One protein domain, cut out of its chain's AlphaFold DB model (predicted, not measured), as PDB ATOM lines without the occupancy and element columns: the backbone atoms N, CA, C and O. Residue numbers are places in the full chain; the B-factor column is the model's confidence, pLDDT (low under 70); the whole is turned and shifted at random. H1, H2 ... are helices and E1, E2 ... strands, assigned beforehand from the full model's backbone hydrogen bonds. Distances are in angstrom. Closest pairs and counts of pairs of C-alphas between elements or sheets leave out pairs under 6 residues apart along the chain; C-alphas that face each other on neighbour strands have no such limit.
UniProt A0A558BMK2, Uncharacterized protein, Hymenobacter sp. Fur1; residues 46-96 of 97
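This is residues 46 to 96 of the 97 residues of an uncharacterized protein of Hymenobacter sp. Fur1 (UniProt A0A558BMK2). A small antiparallel sheet, E2, E1, E3 in order, has short helix H1 on one face and H2 on the opposite face; H3 grazes it. The 51 printed residues include three named strands and three named helices, in the order E1, E2, H1, E3, H2, H3, a mixed class. The whole is compact, radius of gyration of the C-alphas 9.7 A, spanning 26 by 24 by 16 A.

E1, residues 46 to 49, begins at C-alpha 46 (202.166, 183.765, 191.044). E2 is residues 56 to 58, H1 64 to 67, E3 73 to 77, 13.1 A long, and H2 78 to 83. H3, 90 to 94, ends at C-alpha 94 (197.240, 192.906, 179.864).

Within hydrogen-bond range are N 47 and O 58, 2.9 A, in the hairpin E1 and E2, and N 46 and O 76, 2.8 A, between antiparallel E1 and E3. E2, H1, E3 form a split strand-helix-strand unit, E1 between its two strands, with a right-handed crossover. Every O i to N i+4 pair is within range in H2 and H3; H1 is too short for one.

The printed part has no cut and no long link. Residues 95 to 96 have pLDDT under 70.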
ATOM      1  N   VAL A  46     203.086 184.191 192.092       92.31
ATOM      2  CA  VAL A  46     202.166 183.765 191.044       92.31
ATOM      3  C   VAL A  46     201.386 182.545 191.490       92.31
ATOM      4  O   VAL A  46     201.794 181.776 192.362       92.31
ATOM      5  N   TYR A  47     200.242 182.377 190.851       92.94
ATOM      6  CA  TYR A  47     199.285 181.328 191.136       92.94
ATOM      7  C   TYR A  47     199.248 180.374 189.958       92.94
ATOM      8  O   TYR A  47     199.034 180.783 188.817       92.94
ATOM      9  N   VAL A  48     199.475 179.104 190.238       92.88
ATOM     10  CA  VAL A  48     199.588 178.043 189.247       92.88
ATOM     11  C   VAL A  48     198.545 176.997 189.555       92.88
ATOM     12  O   VAL A  48     198.446 176.521 190.682       92.88
ATOM     13  N   CYS A  49     197.763 176.616 188.555       94.06
ATOM     14  CA  CYS A  49     196.864 175.490 188.722       94.06
ATOM     15  C   CYS A  49     197.640 174.163 188.669       94.06
ATOM     16  O   CYS A  49     198.531 174.013 187.840       94.06
ATOM     17  N   GLN A  50     197.294 173.185 189.508       91.25
ATOM     18  CA  GLN A  50     197.936 171.859 189.519       91.25
ATOM     19  C   GLN A  50     197.292 170.839 188.562       91.25
ATOM     20  O   GLN A  50     197.566 169.643 188.643       91.25
ATOM     21  N   GLY A  51     196.424 171.279 187.648       88.56
ATOM     22  CA  GLY A  51     195.862 170.399 186.623       88.56
ATOM     23  C   GLY A  51     196.938 169.879 185.664       88.56
ATOM     24  O   GLY A  51     197.879 170.596 185.330       88.56
ATOM     25  N   ALA A  52     196.773 168.661 185.142       82.12
ATOM     26  CA  ALA A  52     197.741 168.041 184.223       82.12
ATOM     27  C   ALA A  52     198.016 168.870 182.948       82.12
ATOM     28  O   ALA A  52     199.065 168.743 182.318       82.12
ATOM     29  N   HIS A  53     197.078 169.745 182.569       80.00
ATOM     30  CA  HIS A  53     197.179 170.626 181.404       80.00
ATOM     31  C   HIS A  53     197.487 172.087 181.760       80.00
ATOM     32  O   HIS A  53     197.518 172.948 180.877       80.00
ATOM     33  N   ALA A  54     197.721 172.391 183.036       83.81
ATOM     34  CA  ALA A  54     197.994 173.742 183.487       83.81
ATOM     35  C   ALA A  54     199.423 174.146 183.114       83.81
ATOM     36  O   ALA A  54     200.403 173.808 183.774       83.81
ATOM     37  N   ARG A  55     199.535 174.886 182.012       90.62
ATOM     38  CA  ARG A  55     200.809 175.459 181.570       90.62
ATOM     39  C   ARG A  55     200.947 176.927 181.968       90.62
ATOM     40  O   ARG A  55     202.032 177.471 181.861       90.62
ATOM     41  N   LEU A  56     199.877 177.578 182.412       92.75
ATOM     42  CA  LEU A  56     199.872 179.014 182.673       92.75
ATOM     43  C   LEU A  56     200.047 179.326 184.162       92.75
ATOM     44  O   LEU A  56     199.477 178.643 185.010       92.75
ATOM     45  N   TYR A  57     200.777 180.403 184.457       92.88
ATOM     46  CA  TYR A  57     200.760 181.049 185.767       92.88
ATOM     47  C   TYR A  57     199.985 182.370 185.714       92.88
ATOM     48  O   TYR A  57     199.919 183.049 184.684       92.88
ATOM     49  N   HIS A  58     199.390 182.737 186.843       92.25
ATOM     50  CA  HIS A  58     198.461 183.855 186.975       92.25
ATOM     51  C   HIS A  58     198.952 184.848 188.034       92.25
ATOM     52  O   HIS A  58     199.592 184.455 189.004       92.25
ATOM     53  N   CYS A  59     198.634 186.135 187.873       89.12
ATOM     54  CA  CYS A  59     199.026 187.187 188.823       89.12
ATOM     55  C   CYS A  59     198.131 187.260 190.071       89.12
ATOM     56  O   CYS A  59     198.456 187.956 191.024       89.12
ATOM     57  N   SER A  60     196.982 186.580 190.063       88.81
ATOM     58  CA  SER A  60     195.981 186.653 191.126       88.81
ATOM     59  C   SER A  60     195.217 185.331 191.248       88.81
ATOM     60  O   SER A  60     194.950 184.702 190.215       88.81
ATOM     61  N   PRO A  61     194.800 184.929 192.466       88.75
ATOM     62  CA  PRO A  61     194.013 183.716 192.675       88.75
ATOM     63  C   PRO A  61     192.599 183.832 192.083       88.75
ATOM     64  O   PRO A  61     191.950 182.822 191.836       88.75
ATOM     65  N   THR A  62     192.124 185.053 191.811       88.50
ATOM     66  CA  THR A  62     190.792 185.323 191.248       88.50
ATOM     67  C   THR A  62     190.809 185.519 189.732       88.50
ATOM     68  O   THR A  62     189.822 185.968 189.145       88.50
ATOM     69  N   CYS A  63     191.918 185.190 189.058       89.19
ATOM     70  CA  CYS A  63     191.977 185.233 187.601       89.19
ATOM     71  C   CYS A  63     190.883 184.337 186.997       89.19
ATOM     72  O   CYS A  63     190.789 183.160 187.328       89.19
ATOM     73  N   ALA A  64     190.095 184.873 186.059       88.56
ATOM     74  CA  ALA A  64     188.971 184.158 185.449       88.56
ATOM     75  C   ALA A  64     189.376 182.843 184.756       88.56
ATOM     76  O   ALA A  64     188.576 181.919 184.667       88.56
ATOM     77  N   GLN A  65     190.609 182.757 184.248       87.50
ATOM     78  CA  GLN A  65     191.152 181.524 183.667       87.50
ATOM     79  C   GLN A  65     191.578 180.519 184.743       87.50
ATOM     80  O   GLN A  65     191.419 179.317 184.559       87.50
ATOM     81  N   LEU A  66     192.077 181.007 185.882       90.50
ATOM     82  CA  LEU A  66     192.492 180.165 187.000       90.50
ATOM     83  C   LEU A  66     191.285 179.551 187.713       90.50
ATOM     84  O   LEU A  66     191.277 178.356 187.987       90.50
ATOM     85  N   THR A  67     190.234 180.340 187.948       89.88
ATOM     86  CA  THR A  67     189.004 179.866 188.600       89.88
ATOM     87  C   THR A  67     188.274 178.799 187.782       89.88
ATOM     88  O   THR A  67     187.602 177.946 188.353       89.88
ATOM     89  N   ARG A  68     188.452 178.788 186.454       89.62
ATOM     90  CA  ARG A  68     187.927 177.746 185.552       89.62
ATOM     91  C   ARG A  68     188.696 176.428 185.611       89.62
ATOM     92  O   ARG A  68     188.191 175.431 185.112       89.62
ATOM     93  N   CYS A  69     189.901 176.414 186.181       88.75
ATOM     94  CA  CYS A  69     190.743 175.224 186.177       88.75
ATOM     95  C   CYS A  69     190.158 174.072 187.013       88.75
ATOM     96  O   CYS A  69     190.403 172.913 186.698       88.75
ATOM     97  N   GLY A  70     189.407 174.370 188.082       88.38
ATOM     98  CA  GLY A  70     188.748 173.356 188.921       88.38
ATOM     99  C   GLY A  70     189.686 172.459 189.743       88.38
ATOM    100  O   GLY A  70     189.216 171.577 190.454       88.38
ATOM    101  N   HIS A  71     190.999 172.681 189.676       91.94
ATOM    102  CA  HIS A  71     192.011 171.954 190.441       91.94
ATOM    103  C   HIS A  71     192.639 172.847 191.525       91.94
ATOM    104  O   HIS A  71     192.485 174.072 191.481       91.94
ATOM    105  N   PRO A  72     193.373 172.253 192.487       92.75
ATOM    106  CA  PRO A  72     194.100 173.007 193.497       92.75
ATOM    107  C   PRO A  72     195.044 174.036 192.872       92.75
ATOM    108  O   PRO A  72     195.703 173.778 191.860       92.75
ATOM    109  N   VAL A  73     195.117 175.203 193.507       93.31
ATOM    110  CA  VAL A  73     196.001 176.295 193.104       93.31
ATOM    111  C   VAL A  73     197.201 176.320 194.036       93.31
ATOM    112  O   VAL A  73     197.052 176.371 195.255       93.31
ATOM    113  N   GLN A  74     198.392 176.325 193.454       93.31
ATOM    114  CA  GLN A  74     199.649 176.479 194.159       93.31
ATOM    115  C   GLN A  74     200.179 177.898 193.992       93.31
ATOM    116  O   GLN A  74     200.194 178.448 192.893       93.31
ATOM    117  N   MET A  75     200.645 178.470 195.094       93.19
ATOM    118  CA  MET A  75     201.320 179.759 195.113       93.19
ATOM    119  C   MET A  75     202.832 179.531 195.086       93.19
ATOM    120  O   MET A  75     203.355 178.772 195.901       93.19
ATOM    121  N   LEU A  76     203.527 180.150 194.136       91.44
ATOM    122  CA  LEU A  76     204.976 180.024 193.973       91.44
ATOM    123  C   LEU A  76     205.565 181.267 193.305       91.44
ATOM    124  O   LEU A  76     204.841 182.127 192.818       91.44
ATOM    125  N   GLU A  77     206.887 181.386 193.284       91.50
ATOM    126  CA  GLU A  77     207.551 182.534 192.660       91.50
ATOM    127  C   GLU A  77     207.512 182.460 191.129       91.50
ATOM    128  O   GLU A  77     207.735 181.398 190.542       91.50
ATOM    129  N   ALA A  78     207.349 183.598 190.451       88.62
ATOM    130  CA  ALA A  78     207.352 183.669 188.987       88.62
ATOM    131  C   ALA A  78     208.604 183.033 188.355       88.62
ATOM    132  O   ALA A  78     208.527 182.411 187.293       88.62
ATOM    133  N   ALA A  79     209.763 183.157 189.007       88.62
ATOM    134  CA  ALA A  79     210.996 182.508 188.567       88.62
ATOM    135  C   ALA A  79     210.881 180.975 188.600       88.62
ATOM    136  O   ALA A  79     211.302 180.304 187.659       88.62
ATOM    137  N   GLN A  80     210.268 180.421 189.648       90.88
ATOM    138  CA  GLN A  80     210.014 178.988 189.762       90.88
ATOM    139  C   GLN A  80     209.014 178.505 188.704       90.88
ATOM    140  O   GLN A  80     209.267 177.483 188.071       90.88
ATOM    141  N   ALA A  81     207.942 179.262 188.448       89.75
ATOM    142  CA  ALA A  81     206.974 178.939 187.395       89.75
ATOM    143  C   ALA A  81     207.651 178.862 186.016       89.75
ATOM    144  O   ALA A  81     207.464 177.902 185.268       89.75
ATOM    145  N   LYS A  82     208.522 179.833 185.707       89.19
ATOM    146  CA  LYS A  82     209.311 179.846 184.465       89.19
ATOM    147  C   LYS A  82     210.250 178.641 184.363       89.19
ATOM    148  O   LYS A  82     210.364 178.059 183.289       89.19
ATOM    149  N   ARG A  83     210.881 178.225 185.471       91.12
ATOM    150  CA  ARG A  83     211.711 177.004 185.516       91.12
ATOM    151  C   ARG A  83     210.911 175.736 185.214       91.12
ATOM    152  O   ARG A  83     211.461 174.807 184.640       91.12
ATOM    153  N   TRP A  84     209.627 175.703 185.561       88.69
ATOM    154  CA  TRP A  84     208.712 174.606 185.221       88.69
ATOM    155  C   TRP A  84     208.192 174.660 183.776       88.69
ATOM    156  O   TRP A  84     207.330 173.868 183.405       88.69
ATOM    157  N   GLY A  85     208.685 175.588 182.948       89.50
ATOM    158  CA  GLY A  85     208.211 175.773 181.575       89.50
ATOM    159  C   GLY A  85     206.828 176.420 181.497       89.50
ATOM    160  O   GLY A  85     206.169 176.344 180.460       89.50
ATOM    161  N   GLN A  86     206.374 177.046 182.584       90.44
ATOM    162  CA  GLN A  86     205.114 177.768 182.598       90.44
ATOM    163  C   GLN A  86     205.278 179.207 182.107       90.44
ATOM    164  O   GLN A  86     206.332 179.835 182.215       90.44
ATOM    165  N   TRP A  87     204.189 179.740 181.572       90.94
ATOM    166  CA  TRP A  87     204.120 180.990 180.828       90.94
ATOM    167  C   TRP A  87     202.986 181.844 181.394       90.94
ATOM    168  O   TRP A  87     202.028 181.333 181.974       90.94
ATOM    169  N   ALA A  88     203.131 183.166 181.309       89.44
ATOM    170  CA  ALA A  88     202.168 184.068 181.923       89.44
ATOM    171  C   ALA A  88     200.825 183.986 181.196       89.44
ATOM    172  O   ALA A  88     200.760 184.005 179.966       89.44
ATOM    173  N   CYS A  89     199.738 183.957 181.959       89.88
ATOM    174  CA  CYS A  89     198.404 184.131 181.411       89.88
ATOM    175  C   CYS A  89     198.306 185.483 180.679       89.88
ATOM    176  O   CYS A  89     198.583 186.530 181.262       89.88
ATOM    177  N   GLN A  90     197.852 185.475 179.422       86.88
ATOM    178  CA  GLN A  90     197.724 186.694 178.610       86.88
ATOM    179  C   GLN A  90     196.832 187.754 179.268       86.88
ATOM    180  O   GLN A  90     197.158 188.936 179.262       86.88
ATOM    181  N   GLN A  91     195.744 187.337 179.916       84.75
ATOM    182  CA  GLN A  91     194.859 188.256 180.632       84.75
ATOM    183  C   GLN A  91     195.538 188.891 181.856       84.75
ATOM    184  O   GLN A  91     195.236 190.028 182.212       84.75
ATOM    185  N   CYS A  92     196.467 188.169 182.487       83.44
ATOM    186  CA  CYS A  92     197.277 188.701 183.579       83.44
ATOM    187  C   CYS A  92     198.338 189.682 183.064       83.44
ATOM    188  O   CYS A  92     198.615 190.659 183.745       83.44
ATOM    189  N   LEU A  93     198.882 189.460 181.860       79.19
ATOM    190  CA  LEU A  93     199.827 190.382 181.222       79.19
ATOM    191  C   LEU A  93     199.171 191.716 180.839       79.19
ATOM    192  O   LEU A  93     199.765 192.761 181.058       79.19
ATOM    193  N   ILE A  94     197.943 191.690 180.310       74.88
ATOM    194  CA  ILE A  94     197.240 192.906 179.864       74.88
ATOM    195  C   ILE A  94     196.826 193.799 181.046       74.88
ATOM    196  O   ILE A  94     196.783 195.010 180.905       74.88
ATOM    197  N   ARG A  95     196.538 193.225 182.223       59.78
ATOM    198  CA  ARG A  95     196.149 193.989 183.427       59.78
ATOM    199  C   ARG A  95     197.312 194.661 184.168       59.78
ATOM    200  O   ARG A  95     197.058 195.335 185.160       59.78
ATOM    201  N   LEU A  96     198.555 194.428 183.746       53.88
ATOM    202  CA  LEU A  96     199.763 194.985 184.368       53.88
ATOM    203  C   LEU A  96     200.355 196.172 183.579       53.88
ATOM    204  O   LEU A  96     201.405 196.678 183.973       53.88
TER     205      LEU A  96